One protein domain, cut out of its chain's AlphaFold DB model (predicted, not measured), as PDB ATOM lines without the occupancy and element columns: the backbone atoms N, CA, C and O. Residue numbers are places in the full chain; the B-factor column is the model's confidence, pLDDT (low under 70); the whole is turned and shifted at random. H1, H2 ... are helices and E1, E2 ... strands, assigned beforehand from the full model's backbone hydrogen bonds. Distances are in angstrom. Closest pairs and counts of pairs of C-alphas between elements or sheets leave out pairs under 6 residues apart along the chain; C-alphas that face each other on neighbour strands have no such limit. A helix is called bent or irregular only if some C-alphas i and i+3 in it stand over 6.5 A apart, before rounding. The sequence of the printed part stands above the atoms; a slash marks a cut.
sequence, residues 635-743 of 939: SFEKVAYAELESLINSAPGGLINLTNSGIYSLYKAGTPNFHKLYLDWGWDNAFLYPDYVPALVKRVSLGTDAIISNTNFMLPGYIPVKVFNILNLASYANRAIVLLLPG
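What this domain is: This is residues 635 to 743 of the 939 residues of an uncharacterized protein of Elusimicrobia bacterium (UniProt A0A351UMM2). A twisted, curled sheet of four strands has the long helix H1 and the short H2 over one face, H1 over E2, E4 and E3 and H2 over E1; the E3 and E4 hairpin makes its long side, and the short E1 and E2 the other. H4 only grazes the sheet with residues 696 to 700, and H3, beyond it, has the element centre farthest from the mean of the C-alphas. The printed part has 109 residues, with four named helices and four named strands that follow each other along the chain as H1 E1 H2 H3 H4 E2 E3 E4, and the mixed sheet has the order E1 E2 E4 E3. The class is mixed, helices and strands; the whole is compact, with a radius of gyration of the C-alphas of 13.3 A and spans of 40 by 31 by 28 A.

Where its parts are: Begin with the sheet: E1 is residues 655 to 658, E2 706 to 709, E3 718 to 728, 24.6 A long, and E4 733 to 742, 28.3 A long. E4 ends at C-alpha 742, (123.768, 154.336, 87.589). Find C-alpha 635 at (110.549, 138.406, 67.184); from there H1 runs 23.0 A to residue 650. H2 is residues 662 to 668, 12.0 A; H3 683 to 688, 8.6 A; H4 692 to 700, 12.1 A.

How they stand to each other: E1 and E2 are parallel, with N 656 and O 706 2.8 A apart; with H2, H3 and H4 between them along the chain they form a strand-helix-strand unit, two parallel neighbours joined through helices. E2 and E4 are antiparallel, with N 707 and O 740 2.9 A apart. The hairpin E3 and E4 is antiparallel, with N 721 and O 739 2.8 A apart; E3 bends by 66 degrees at residue 725. H1 and H2 are on the same face, making two layers, helices over one face of a sheet. H1 has a height of 9.1 A over the sheet and runs along the strands, at 13 degrees to E4 on the local plane; its closest C-alphas to E3 are Glu 637 and Ile 726, 5.8 A. H2 lies over E1 at a height of 7.9 A; the closest C-alphas are Asn 657 and Ser 665, 5.7 A. H3 and H4 only just touch, only at the corner, with 3 pairs of C-alphas within 8 A, the closest Ala 686 and Tyr 692, 5.7 A. Look at the O i to N i+4 pairs: each is within hydrogen-bond range in H1, H3 and H4, but 0 of 3 in H2, where 3 of 4 O i to N i+3 pairs are; H2 is only just irregular, C-alphas 665 and 668 being 6.50 A apart.

The domain as a whole: The C-alphas farthest apart, Ser 635 and Pro 690, are 40.5 A apart. The printed part has no cut. The link from H2 to H3, residues 669 to 682, is long. The mean pLDDT of the printed part is 79.9; it is under 70 at residue 683, residues 711 to 716 and residues 724 to 736.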
ATOM      1  N   SER A 635     109.911 137.134  67.575       88.19
ATOM      2  CA  SER A 635     110.549 138.406  67.184       88.19
ATOM      3  C   SER A 635     110.688 139.403  68.342       88.19
ATOM      4  O   SER A 635     111.725 140.047  68.479       88.19
ATOM      5  N   PHE A 636     109.682 139.489  69.220       84.88
ATOM      6  CA  PHE A 636     109.724 140.391  70.375       84.88
ATOM      7  C   PHE A 636     110.816 140.016  71.394       84.88
ATOM      8  O   PHE A 636     111.435 140.910  71.963       84.88
ATOM      9  N   GLU A 637     111.099 138.721  71.602       89.06
ATOM     10  CA  GLU A 637     112.181 138.277  72.492       89.06
ATOM     11  C   GLU A 637     113.547 138.597  71.892       89.06
ATOM     12  O   GLU A 637     114.428 139.086  72.592       89.06
ATOM     13  N   LYS A 638     113.723 138.369  70.583       92.12
ATOM     14  CA  LYS A 638     114.964 138.709  69.878       92.12
ATOM     15  C   LYS A 638     115.284 140.199  70.007       92.12
ATOM     16  O   LYS A 638     116.418 140.546  70.328       92.12
ATOM     17  N   VAL A 639     114.290 141.065  69.782       88.62
ATOM     18  CA  VAL A 639     114.440 142.520  69.954       88.62
ATOM     19  C   VAL A 639     114.793 142.853  71.403       88.62
ATOM     20  O   VAL A 639     115.742 143.597  71.633       88.62
ATOM     21  N   ALA A 640     114.101 142.254  72.377       88.00
ATOM     22  CA  ALA A 640     114.372 142.482  73.793       88.00
ATOM     23  C   ALA A 640     115.798 142.068  74.202       88.00
ATOM     24  O   ALA A 640     116.455 142.804  74.933       88.00
ATOM     25  N   TYR A 641     116.303 140.929  73.717       93.31
ATOM     26  CA  TYR A 641     117.671 140.483  73.996       93.31
ATOM     27  C   TYR A 641     118.732 141.408  73.380       93.31
ATOM     28  O   TYR A 641     119.705 141.754  74.050       93.31
ATOM     29  N   ALA A 642     118.542 141.843  72.133       92.31
ATOM     30  CA  ALA A 642     119.470 142.766  71.477       92.31
ATOM     31  C   ALA A 642     119.483 144.149  72.155       92.31
ATOM     32  O   ALA A 642     120.541 144.741  72.364       92.31
ATOM     33  N   GLU A 643     118.310 144.654  72.538       89.25
ATOM     34  CA  GLU A 643     118.191 145.937  73.227       89.25
ATOM     35  C   GLU A 643     118.785 145.893  74.643       89.25
ATOM     36  O   GLU A 643     119.486 146.826  75.042       89.25
ATOM     37  N   LEU A 644     118.577 144.793  75.381       90.44
ATOM     38  CA  LEU A 644     119.224 144.566  76.676       90.44
ATOM     39  C   LEU A 644     120.750 144.639  76.565       90.44
ATOM     40  O   LEU A 644     121.375 145.298  77.392       90.44
ATOM     41  N   GLU A 645     121.350 144.011  75.547       91.81
ATOM     42  CA  GLU A 645     122.800 144.088  75.332       91.81
ATOM     43  C   GLU A 645     123.262 145.525  75.102       91.81
ATOM     44  O   GLU A 645     124.207 145.979  75.747       91.81
ATOM     45  N   SER A 646     122.578 146.251  74.212       89.19
ATOM     46  CA  SER A 646     122.916 147.640  73.894       89.19
ATOM     47  C   SER A 646     122.887 148.528  75.140       89.19
ATOM     48  O   SER A 646     123.806 149.316  75.361       89.19
ATOM     49  N   LEU A 647     121.856 148.396  75.977       86.75
ATOM     50  CA  LEU A 647     121.698 149.221  77.174       86.75
ATOM     51  C   LEU A 647     122.669 148.820  78.291       86.75
ATOM     52  O   LEU A 647     123.265 149.689  78.923       86.75
ATOM     53  N   ILE A 648     122.893 147.523  78.518       88.44
ATOM     54  CA  ILE A 648     123.875 147.048  79.507       88.44
ATOM     55  C   ILE A 648     125.295 147.466  79.105       88.44
ATOM     56  O   ILE A 648     126.093 147.843  79.963       88.44
ATOM     57  N   ASN A 649     125.619 147.452  77.811       86.12
ATOM     58  CA  ASN A 649     126.925 147.897  77.323       86.12
ATOM     59  C   ASN A 649     127.122 149.413  77.416       86.12
ATOM     60  O   ASN A 649     128.268 149.852  77.452       86.12
ATOM     61  N   SER A 650     126.046 150.198  77.526       81.44
ATOM     62  CA  SER A 650     126.148 151.638  77.781       81.44
ATOM     63  C   SER A 650     126.551 151.970  79.228       81.44
ATOM     64  O   SER A 650     127.020 153.074  79.498       81.44
ATOM     65  N   ALA A 651     126.407 151.017  80.159       77.62
ATOM     66  CA  ALA A 651     126.830 151.180  81.545       77.62
ATOM     67  C   ALA A 651     128.363 151.048  81.682       77.62
ATOM     68  O   ALA A 651     128.938 150.072  81.177       77.62
ATOM     69  N   PRO A 652     129.031 151.969  82.407       72.31
ATOM     70  CA  PRO A 652     130.490 151.991  82.529       72.31
ATOM     71  C   PRO A 652     131.058 150.856  83.400       72.31
ATOM     72  O   PRO A 652     132.219 150.489  83.232       72.31
ATOM     73  N   GLY A 653     130.269 150.292  84.322       83.94
ATOM     74  CA  GLY A 653     130.693 149.200  85.201       83.94
ATOM     75  C   GLY A 653     130.328 147.793  84.713       83.94
ATOM     76  O   GLY A 653     130.172 147.513  83.518       83.94
ATOM     77  N   GLY A 654     130.234 146.884  85.684       89.81
ATOM     78  CA  GLY A 654     129.801 145.502  85.510       89.81
ATOM     79  C   GLY A 654     128.279 145.359  85.530       89.81
ATOM     80  O   GLY A 654     127.539 146.301  85.243       89.81
ATOM     81  N   LEU A 655     127.810 144.153  85.853       92.56
ATOM     82  CA  LEU A 655     126.391 143.810  85.900       92.56
ATOM     83  C   LEU A 655     126.056 143.057  87.190       92.56
ATOM     84  O   LEU A 655     126.667 142.038  87.506       92.56
ATOM     85  N   ILE A 656     125.030 143.523  87.893       92.12
ATOM     86  CA  ILE A 656     124.413 142.827  89.019       92.12
ATOM     87  C   ILE A 656     123.109 142.200  88.527       92.12
ATOM     88  O   ILE A 656     122.163 142.892  88.148       92.12
ATOM     89  N   ASN A 657     123.056 140.871  88.539       92.62
ATOM     90  CA  ASN A 657     121.862 140.119  88.179       92.62
ATOM     91  C   ASN A 657     121.034 139.779  89.423       92.62
ATOM     92  O   ASN A 657     121.332 138.819  90.128       92.62
ATOM     93  N   LEU A 658     119.975 140.552  89.649       89.06
ATOM     94  CA  LEU A 658     118.957 140.335  90.683       89.06
ATOM     95  C   LEU A 658     117.713 139.623  90.136       89.06
ATOM     96  O   LEU A 658     116.620 139.702  90.698       89.06
ATOM     97  N   THR A 659     117.843 138.952  88.994       88.25
ATOM     98  CA  THR A 659     116.812 138.036  88.519       88.25
ATOM     99  C   THR A 659     117.106 136.631  89.032       88.25
ATOM    100  O   THR A 659     118.253 136.243  89.257       88.25
ATOM    101  N   ASN A 660     116.071 135.799  89.096       85.44
ATOM    102  CA  ASN A 660     116.230 134.365  89.334       85.44
ATOM    103  C   ASN A 660     116.875 133.616  88.151       85.44
ATOM    104  O   ASN A 660     116.990 132.394  88.200       85.44
ATOM    105  N   SER A 661     117.229 134.304  87.062       89.44
ATOM    106  CA  SER A 661     117.594 133.712  85.779       89.44
ATOM    107  C   SER A 661     119.072 133.928  85.476       89.44
ATOM    108  O   SER A 661     119.531 135.056  85.313       89.44
ATOM    109  N   GLY A 662     119.833 132.836  85.380       89.81
ATOM    110  CA  GLY A 662     121.285 132.899  85.204       89.81
ATOM    111  C   GLY A 662     121.732 133.506  83.873       89.81
ATOM    112  O   GLY A 662     122.835 134.045  83.800       89.81
ATOM    113  N   ILE A 663     120.888 133.463  82.833       92.62
ATOM    114  CA  ILE A 663     121.285 133.869  81.478       92.62
ATOM    115  C   ILE A 663     121.691 135.345  81.422       92.62
ATOM    116  O   ILE A 663     122.604 135.705  80.689       92.62
ATOM    117  N   TYR A 664     121.056 136.196  82.232       92.81
ATOM    118  CA  TYR A 664     121.297 137.635  82.205       92.81
ATOM    119  C   TYR A 664     122.679 138.003  82.747       92.81
ATOM    120  O   TYR A 664     123.248 139.002  82.329       92.81
ATOM    121  N   SER A 665     123.289 137.160  83.586       92.81
ATOM    122  CA  SER A 665     124.670 137.374  84.045       92.81
ATOM    123  C   SER A 665     125.718 137.276  82.919       92.81
ATOM    124  O   SER A 665     126.860 137.688  83.104       92.81
ATOM    125  N   LEU A 666     125.348 136.761  81.738       94.19
ATOM    126  CA  LEU A 666     126.261 136.578  80.608       94.19
ATOM    127  C   LEU A 666     126.473 137.831  79.751       94.19
ATOM    128  O   LEU A 666     127.442 137.868  78.996       94.19
ATOM    129  N   TYR A 667     125.645 138.874  79.889       93.19
ATOM    130  CA  TYR A 667     125.826 140.125  79.131       93.19
ATOM    131  C   TYR A 667     127.160 140.819  79.424       93.19
ATOM    132  O   TYR A 667     127.705 141.496  78.559       93.19
ATOM    133  N   LYS A 668     127.725 140.613  80.620       88.06
ATOM    134  CA  LYS A 668     129.065 141.079  81.001       88.06
ATOM    135  C   LYS A 668     129.915 139.909  81.514       88.06
ATOM    136  O   LYS A 668     130.568 140.014  82.546       88.06
ATOM    137  N   ALA A 669     129.937 138.788  80.783       79.06
ATOM    138  CA  ALA A 669     130.677 137.578  81.177       79.06
ATOM    139  C   ALA A 669     132.194 137.794  81.404       79.06
ATOM    140  O   ALA A 669     132.826 136.997  82.090       79.06
ATOM    141  N   GLY A 670     132.780 138.865  80.850       72.12
ATOM    142  CA  GLY A 670     134.178 139.252  81.087       72.12
ATOM    143  C   GLY A 670     134.426 139.999  82.405       72.12
ATOM    144  O   GLY A 670     135.579 140.197  82.776       72.12
ATOM    145  N   THR A 671     133.376 140.416  83.116       79.19
ATOM    146  CA  THR A 671     133.500 141.056  84.432       79.19
ATOM    147  C   THR A 671     133.255 140.038  85.543       79.19
ATOM    148  O   THR A 671     132.305 139.258  85.437       79.19
ATOM    149  N   PRO A 672     134.067 140.027  86.617       81.12
ATOM    150  CA  PRO A 672     133.797 139.184  87.772       81.12
ATOM    151  C   PRO A 672     132.410 139.476  88.347       81.12
ATOM    152  O   PRO A 672     132.038 140.638  88.529       81.12
ATOM    153  N   ASN A 673     131.655 138.425  88.668       86.31
ATOM    154  CA  ASN A 673     130.412 138.590  89.414       86.31
ATOM    155  C   ASN A 673     130.721 139.194  90.792       86.31
ATOM    156  O   ASN A 673     131.733 138.858  91.409       86.31
ATOM    157  N   PHE A 674     129.811 140.013  91.321       89.81
ATOM    158  CA  PHE A 674     129.957 140.546  92.682       89.81
ATOM    159  C   PHE A 674     129.958 139.442  93.755       89.81
ATOM    160  O   PHE A 674     130.480 139.641  94.850       89.81
ATOM    161  N   HIS A 675     129.367 138.285  93.441       93.69
ATOM    162  CA  HIS A 675     129.315 137.102  94.286       93.69
ATOM    163  C   HIS A 675     129.242 135.831  93.421       93.69
ATOM    164  O   HIS A 675     128.767 135.866  92.284       93.69
ATOM    165  N   LYS A 676     129.678 134.680  93.953       92.44
ATOM    166  CA  LYS A 676     129.660 133.389  93.229       92.44
ATOM    167  C   LYS A 676     128.247 132.935  92.827       92.44
ATOM    168  O   LYS A 676     128.069 132.308  91.785       92.44
ATOM    169  N   LEU A 677     127.244 133.276  93.644       92.62
ATOM    170  CA  LEU A 677     125.823 133.240  93.276       92.62
ATOM    171  C   LEU A 677     125.518 134.420  92.348       92.62
ATOM    172  O   LEU A 677     125.345 135.540  92.812       92.62
ATOM    173  N   TYR A 678     125.448 134.150  91.048       91.44
ATOM    174  CA  TYR A 678     125.187 135.139  89.991       91.44
ATOM    175  C   TYR A 678     123.693 135.329  89.669       91.44
ATOM    176  O   TYR A 678     123.340 135.902  88.636       91.44
ATOM    177  N   LEU A 679     122.812 134.773  90.496       89.81
ATOM    178  CA  LEU A 679     121.358 134.828  90.368       89.81
ATOM    179  C   LEU A 679     120.749 135.118  91.738       89.81
ATOM    180  O   LEU A 679     121.389 134.866  92.757       89.81
ATOM    181  N   ASP A 680     119.516 135.610  91.755       85.62
ATOM    182  CA  ASP A 680     118.813 135.993  92.975       85.62
ATOM    183  C   ASP A 680     117.555 135.141  93.196       85.62
ATOM    184  O   ASP A 680     116.563 135.244  92.466       85.62
ATOM    185  N   TRP A 681     117.609 134.280  94.214       79.81
ATOM    186  CA  TRP A 681     116.458 133.548  94.752       79.81
ATOM    187  C   TRP A 681     115.955 134.150  96.072       79.81
ATOM    188  O   TRP A 681     115.189 133.526  96.805       79.81
ATOM    189  N   GLY A 682     116.362 135.383  96.380       78.19
ATOM    190  CA  GLY A 682     116.005 136.087  97.599       78.19
ATOM    191  C   GLY A 682     116.659 135.450  98.820       78.19
ATOM    192  O   GLY A 682     117.879 135.328  98.912       78.19
ATOM    193  N   TRP A 683     115.839 135.037  99.781       64.31
ATOM    194  CA  TRP A 683     116.304 134.500 101.061       64.31
ATOM    195  C   TRP A 683     117.141 133.235 100.964       64.31
ATOM    196  O   TRP A 683     118.025 133.029 101.794       64.31
ATOM    197  N   ASP A 684     116.902 132.423  99.940       77.81
ATOM    198  CA  ASP A 684     117.659 131.196  99.711       77.81
ATOM    199  C   ASP A 684     119.149 131.507  99.509       77.81
ATOM    200  O   ASP A 684     120.015 130.762  99.974       77.81
ATOM    201  N   ASN A 685     119.460 132.659  98.907       82.06
ATOM    202  CA  ASN A 685     120.832 133.116  98.737       82.06
ATOM    203  C   ASN A 685     121.488 133.414 100.086       82.06
ATOM    204  O   ASN A 685     122.586 132.927 100.333       82.06
ATOM    205  N   ALA A 686     120.812 134.159 100.968       82.44
ATOM    206  CA  ALA A 686     121.315 134.483 102.304       82.44
ATOM    207  C   ALA A 686     121.395 133.244 103.217       82.44
ATOM    208  O   ALA A 686     122.303 133.125 104.040       82.44
ATOM    209  N   PHE A 687     120.477 132.288 103.047       84.69
ATOM    210  CA  PHE A 687     120.497 131.001 103.744       84.69
ATOM    211  C   PHE A 687     121.714 130.144 103.359       84.69
ATOM    212  O   PHE A 687     122.302 129.455 104.205       84.69
ATOM    213  N   LEU A 688     122.088 130.154 102.077       85.88
ATOM    214  CA  LEU A 688     123.285 129.465 101.598       85.88
ATOM    215  C   LEU A 688     124.567 130.230 101.939       85.88
ATOM    216  O   LEU A 688     125.535 129.612 102.387       85.88
ATOM    217  N   TYR A 689     124.547 131.548 101.749       90.75
ATOM    218  CA  TYR A 689     125.677 132.463 101.867       90.75
ATOM    219  C   TYR A 689     125.262 133.719 102.648       90.75
ATOM    220  O   TYR A 689     124.757 134.675 102.055       90.75
ATOM    221  N   PRO A 690     125.478 133.746 103.977       89.88
ATOM    222  CA  PRO A 690     125.121 134.893 104.818       89.88
ATOM    223  C   PRO A 690     125.778 136.216 104.391       89.88
ATOM    224  O   PRO A 690     125.264 137.291 104.684       89.88
ATOM    225  N   ASP A 691     126.903 136.145 103.680       90.94
ATOM    226  CA  ASP A 691     127.648 137.278 103.134       90.94
ATOM    227  C   ASP A 691     127.069 137.841 101.821       90.94
ATOM    228  O   ASP A 691     127.459 138.937 101.416       90.94
ATOM    229  N   TYR A 692     126.096 137.167 101.193       88.19
ATOM    230  CA  TYR A 692     125.497 137.595  99.922       88.19
ATOM    231  C   TYR A 692     124.895 139.006  99.990       88.19
ATOM    232  O   TYR A 692     125.206 139.855  99.154       88.19
ATOM    233  N   VAL A 693     124.050 139.277 100.993       86.25
ATOM    234  CA  VAL A 693     123.374 140.579 101.146       86.25
ATOM    235  C   VAL A 693     124.371 141.697 101.480       86.25
ATOM    236  O   VAL A 693     124.348 142.714 100.785       86.25
ATOM    237  N   PRO A 694     125.295 141.539 102.452       84.56
ATOM    238  CA  PRO A 694     126.366 142.512 102.666       84.56
ATOM    239  C   PRO A 694     127.202 142.805 101.410       84.56
ATOM    240  O   PRO A 694     127.490 143.968 101.123       84.56
ATOM    241  N   ALA A 695     127.562 141.775 100.634       88.12
ATOM    242  CA  ALA A 695     128.311 141.936  99.389       88.12
ATOM    243  C   ALA A 695     127.508 142.703  98.328       88.12
ATOM    244  O   ALA A 695     128.050 143.596  97.675       88.12
ATOM    245  N   LEU A 696     126.212 142.403  98.199       87.31
ATOM    246  CA  LEU A 696     125.304 143.112  97.303       87.31
ATOM    247  C   LEU A 696     125.194 144.595  97.675       87.31
ATOM    248  O   LEU A 696     125.406 145.446  96.817       87.31
ATOM    249  N   VAL A 697     124.923 144.915  98.946       84.94
ATOM    250  CA  VAL A 697     124.808 146.303  99.430       84.94
ATOM    251  C   VAL A 697     126.098 147.077  99.167       84.94
ATOM    252  O   VAL A 697     126.054 148.186  98.635       84.94
ATOM    253  N   LYS A 698     127.251 146.468  99.471       86.62
ATOM    254  CA  LYS A 698     128.568 147.059  99.208       86.62
ATOM    255  C   LYS A 698     128.806 147.311  97.720       86.62
ATOM    256  O   LYS A 698     129.437 148.299  97.371       86.62
ATOM    257  N   ARG A 699     128.358 146.413  96.838       87.88
ATOM    258  CA  ARG A 699     128.543 146.574  95.390       87.88
ATOM    259  C   ARG A 699     127.615 147.647  94.826       87.88
ATOM    260  O   ARG A 699     128.069 148.521  94.097       87.88
ATOM    261  N   VAL A 700     126.344 147.617  95.217       86.00
ATOM    262  CA  VAL A 700     125.328 148.595  94.811       86.00
ATOM    263  C   VAL A 700     125.723 150.014  95.215       86.00
ATOM    264  O   VAL A 700     125.572 150.925  94.401       86.00
ATOM    265  N   SER A 701     126.265 150.203  96.425       82.19
ATOM    266  CA  SER A 701     126.655 151.524  96.936       82.19
ATOM    267  C   SER A 701     127.795 152.184  96.157       82.19
ATOM    268  O   SER A 701     127.942 153.402  96.233       82.19
ATOM    269  N   LEU A 702     128.559 151.422  95.364       85.38
ATOM    270  CA  LEU A 702     129.555 151.987  94.450       85.38
ATOM    271  C   LEU A 702     128.910 152.762  93.296       85.38
ATOM    272  O   LEU A 702     129.584 153.592  92.697       85.38
ATOM    273  N   GLY A 703     127.643 152.488  92.961       83.38
ATOM    274  CA  GLY A 703     126.914 153.225  91.926       83.38
ATOM    275  C   GLY A 703     127.569 153.151  90.544       83.38
ATOM    276  O   GLY A 703     127.638 154.162  89.854       83.38
ATOM    277  N   THR A 704     128.114 151.993  90.155       85.38
ATOM    278  CA  THR A 704     128.853 151.839  88.882       85.38
ATOM    279  C   THR A 704     128.304 150.754  87.961       85.38
ATOM    280  O   THR A 704     128.450 150.871  86.745       85.38
ATOM    281  N   ASP A 705     127.669 149.711  88.495       90.06
ATOM    282  CA  ASP A 705     127.199 148.572  87.703       90.06
ATOM    283  C   ASP A 705     125.801 148.798  87.130       90.06
ATOM    284  O   ASP A 705     124.978 149.466  87.737       90.06
ATOM    285  N   ALA A 706     125.476 148.177  86.001       91.00
ATOM    286  CA  ALA A 706     124.076 147.988  85.639       91.00
ATOM    287  C   ALA A 706     123.423 146.983  86.603       91.00
ATOM    288  O   ALA A 706     124.065 146.023  87.030       91.00
ATOM    289  N   ILE A 707     122.137 147.155  86.908       89.69
ATOM    290  CA  ILE A 707     121.366 146.183  87.692       89.69
ATOM    291  C   ILE A 707     120.183 145.710  86.863       89.69
ATOM    292  O   ILE A 707     119.405 146.514  86.355       89.69
ATOM    293  N   ILE A 708     120.026 144.397  86.753       89.44
ATOM    294  CA  ILE A 708     118.863 143.779  86.124       89.44
ATOM    295  C   ILE A 708     118.047 143.041  87.183       89.44
ATOM    296  O   ILE A 708     118.605 142.271  87.961       89.44
ATOM    297  N   SER A 709     116.739 143.288  87.251       82.50
ATOM    298  CA  SER A 709     115.872 142.714  88.289       82.50
ATOM    299  C   SER A 709     114.498 142.307  87.767       82.50
ATOM    300  O   SER A 709     114.015 142.833  86.772       82.50
ATOM    301  N   ASN A 710     113.846 141.379  88.469       72.19
ATOM    302  CA  ASN A 710     112.446 141.012  88.237       72.19
ATOM    303  C   ASN A 710     111.452 141.972  88.924       72.19
ATOM    304  O   ASN A 710     110.241 141.787  88.799       72.19
ATOM    305  N   THR A 711     111.932 142.946  89.703       64.31
ATOM    306  CA  THR A 711     111.100 143.896  90.450       64.31
ATOM    307  C   THR A 711     111.476 145.334  90.114       64.31
ATOM    308  O   THR A 711     112.644 145.677  89.946       64.31
ATOM    309  N   ASN A 712     110.461 146.196  90.014       60.12
ATOM    310  CA  ASN A 712     110.661 147.632  89.859       60.12
ATOM    311  C   ASN A 712     110.724 148.267  91.250       60.12
ATOM    312  O   ASN A 712     109.684 148.550  91.845       60.12
ATOM    313  N   PHE A 713     111.928 148.432  91.789       61.19
ATOM    314  CA  PHE A 713     112.153 149.146  93.042       61.19
ATOM    315  C   PHE A 713     112.994 150.395  92.798       61.19
ATOM    316  O   PHE A 713     113.872 150.425  91.935       61.19
ATOM    317  N   MET A 714     112.712 151.438  93.575       61.34
ATOM    318  CA  MET A 714     113.502 152.661  93.563       61.34
ATOM    319  C   MET A 714     114.773 152.414  94.370       61.34
ATOM    320  O   MET A 714     114.709 152.216  95.581       61.34
ATOM    321  N   LEU A 715     115.922 152.416  93.697       67.75
ATOM    322  CA  LEU A 715     117.224 152.256  94.334       67.75
ATOM    323  C   LEU A 715     117.979 153.592  94.275       67.75
ATOM    324  O   LEU A 715     118.209 154.099  93.175       67.75
ATOM    325  N   PRO A 716     118.351 154.195  95.419       67.19
ATOM    326  CA  PRO A 716     119.078 155.462  95.428       67.19
ATOM    327  C   PRO A 716     120.342 155.406  94.559       67.19
ATOM    328  O   PRO A 716     121.147 154.487  94.688       67.19
ATOM    329  N   GLY A 717     120.513 156.389  93.671       71.56
ATOM    330  CA  GLY A 717     121.641 156.448  92.729       71.56
ATOM    331  C   GLY A 717     121.449 155.663  91.425       71.56
ATOM    332  O   GLY A 717     122.360 155.657  90.600       71.56
ATOM    333  N   TYR A 718     120.283 155.041  91.223       77.44
ATOM    334  CA  TYR A 718     119.939 154.297  90.014       77.44
ATOM    335  C   TYR A 718     118.622 154.783  89.404       77.44
ATOM    336  O   TYR A 718     117.709 155.218  90.109       77.44
ATOM    337  N   ILE A 719     118.511 154.673  88.080       76.94
ATOM    338  CA  ILE A 719     117.324 155.066  87.314       76.94
ATOM    339  C   ILE A 719     116.784 153.837  86.575       76.94
ATOM    340  O   ILE A 719     117.554 153.199  85.849       76.94
ATOM    341  N   PRO A 720     115.489 153.492  86.711       75.44
ATOM    342  CA  PRO A 720     114.872 152.460  85.888       75.44
ATOM    343  C   PRO A 720     114.745 152.973  84.451       75.44
ATOM    344  O   PRO A 720     114.068 153.966  84.195       75.44
ATOM    345  N   VAL A 721     115.412 152.300  83.517       70.56
ATOM    346  CA  VAL A 721     115.500 152.737  82.117       70.56
ATOM    347  C   VAL A 721     114.405 152.109  81.269       70.56
ATOM    348  O   VAL A 721     113.772 152.793  80.470       70.56
ATOM    349  N   LYS A 722     114.170 150.803  81.428       70.12
ATOM    350  CA  LYS A 722     113.185 150.080  80.621       70.12
ATOM    351  C   LYS A 722     112.690 148.813  81.308       70.12
ATOM    352  O   LYS A 722     113.412 148.198  82.097       70.12
ATOM    353  N   VAL A 723     111.459 148.430  80.967       70.69
ATOM    354  CA  VAL A 723     110.854 147.142  81.309       70.69
ATOM    355  C   VAL A 723     110.818 146.247  80.070       70.69
ATOM    356  O   VAL A 723     110.298 146.645  79.029       70.69
ATOM    357  N   PHE A 724     111.335 145.029  80.193       68.81
ATOM    358  CA  PHE A 724     111.347 144.019  79.138       68.81
ATOM    359  C   PHE A 724     110.364 142.898  79.456       68.81
ATOM    360  O   PHE A 724     110.369 142.350  80.558       68.81
ATOM    361  N   ASN A 725     109.564 142.517  78.461       68.06
ATOM    362  CA  ASN A 725     108.696 141.346  78.525       68.06
ATOM    363  C   ASN A 725     109.381 140.178  77.813       68.06
ATOM    364  O   ASN A 725     109.188 139.969  76.617       68.06
ATOM    365  N   ILE A 726     110.200 139.436  78.556       67.06
ATOM    366  CA  ILE A 726     110.832 138.201  78.082       67.06
ATOM    367  C   ILE A 726     110.132 137.028  78.761       67.06
ATOM    368  O   ILE A 726     109.884 137.052  79.969       67.06
ATOM    369  N   LEU A 727     109.792 136.001  77.982       61.09
ATOM    370  CA  LEU A 727     109.129 134.807  78.495       61.09
ATOM    371  C   LEU A 727     110.021 134.112  79.534       61.09
ATOM    372  O   LEU A 727     111.086 133.584  79.216       61.09
ATOM    373  N   ASN A 728     109.566 134.092  80.790       54.62
ATOM    374  CA  ASN A 728     110.173 133.293  81.849       54.62
ATOM    375  C   ASN A 728     109.339 132.028  82.076       54.62
ATOM    376  O   ASN A 728     108.317 132.024  82.771       54.62
ATOM    377  N   LEU A 729     109.794 130.944  81.456       53.56
ATOM    378  CA  LEU A 729     109.081 129.671  81.399       53.56
ATOM    379  C   LEU A 729     109.062 128.925  82.740       53.56
ATOM    380  O   LEU A 729     108.171 128.105  82.955       53.56
ATOM    381  N   ALA A 730     109.965 129.254  83.671       42.72
ATOM    382  CA  ALA A 730     109.984 128.665  85.010       42.72
ATOM    383  C   ALA A 730     108.774 129.085  85.871       42.72
ATOM    384  O   ALA A 730     108.418 128.371  86.804       42.72
ATOM    385  N   SER A 731     108.122 130.216  85.562       39.16
ATOM    386  CA  SER A 731     106.956 130.711  86.315       39.16
ATOM    387  C   SER A 731     105.646 130.782  85.524       39.16
ATOM    388  O   SER A 731     104.672 131.303  86.058       39.16
ATOM    389  N   TYR A 732     105.602 130.301  84.271       39.31
ATOM    390  CA  TYR A 732     104.445 130.431  83.356       39.31
ATOM    391  C   TYR A 732     103.870 131.861  83.240       39.31
ATOM    392  O   TYR A 732     102.750 132.057  82.774       39.31
ATOM    393  N   ALA A 733     104.651 132.868  83.625       36.78
ATOM    394  CA  ALA A 733     104.265 134.268  83.668       36.78
ATOM    395  C   ALA A 733     105.358 135.095  82.995       36.78
ATOM    396  O   ALA A 733     106.547 134.889  83.260       36.78
ATOM    397  N   ASN A 734     104.952 136.048  82.152       42.88
ATOM    398  CA  ASN A 734     105.836 137.123  81.714       42.88
ATOM    399  C   ASN A 734     106.271 137.884  82.968       42.88
ATOM    400  O   ASN A 734     105.480 138.622  83.554       42.88
ATOM    401  N   ARG A 735     107.508 137.665  83.416       52.38
ATOM    402  CA  ARG A 735     108.092 138.508  84.452       52.38
ATOM    403  C   ARG A 735     108.722 139.692  83.748       52.38
ATOM    404  O   ARG A 735     109.647 139.526  82.962       52.38
ATOM    405  N   ALA A 736     108.172 140.864  84.027       62.34
ATOM    406  CA  ALA A 736     108.781 142.131  83.680       62.34
ATOM    407  C   ALA A 736     110.212 142.161  84.232       62.34
ATOM    408  O   ALA A 736     110.422 141.966  85.430       62.34
ATOM    409  N   ILE A 737     111.183 142.385  83.354       70.06
ATOM    410  CA  ILE A 737     112.574 142.594  83.745       70.06
ATOM    411  C   ILE A 737     112.856 144.081  83.680       70.06
ATOM    412  O   ILE A 737     112.612 144.713  82.657       70.06
ATOM    413  N   VAL A 738     113.372 144.637  84.764       73.69
ATOM    414  CA  VAL A 738     113.699 146.050  84.897       73.69
ATOM    415  C   VAL A 738     115.208 146.207  84.816       73.69
ATOM    416  O   VAL A 738     115.940 145.556  85.564       73.69
ATOM    417  N   LEU A 739     115.666 147.071  83.912       78.00
ATOM    418  CA  LEU A 739     117.057 147.505  83.856       78.00
ATOM    419  C   LEU A 739     117.211 148.837  84.591       78.00
ATOM    420  O   LEU A 739     116.522 149.808  84.279       78.00
ATOM    421  N   LEU A 740     118.140 148.874  85.534       82.12
ATOM    422  CA  LEU A 740     118.524 150.035  86.322       82.12
ATOM    423  C   LEU A 740     119.960 150.419  85.943       82.12
ATOM    424  O   LEU A 740     120.857 149.573  85.989       82.12
ATOM    425  N   LEU A 741     120.188 151.684  85.588       82.88
ATOM    426  CA  LEU A 741     121.525 152.213  85.299       82.88
ATOM    427  C   LEU A 741     121.963 153.214  86.376       82.88
ATOM    428  O   LEU A 741     121.101 153.913  86.922       82.88
ATOM    429  N   PRO A 742     123.271 153.317  86.677       82.06
ATOM    430  CA  PRO A 742     123.768 154.336  87.589       82.06
ATOM    431  C   PRO A 742     123.520 155.751  87.068       82.06
ATOM    432  O   PRO A 742     123.790 156.053  85.905       82.06
ATOM    433  N   GLY A 743     123.043 156.636  87.939       72.38
ATOM    434  CA  GLY A 743     122.825 158.043  87.615       72.38
ATOM    435  C   GLY A 743     121.982 158.771  88.659       72.38
ATOM    436  O   GLY A 743     121.086 158.198  89.278       72.38
TER     437      GLY A 743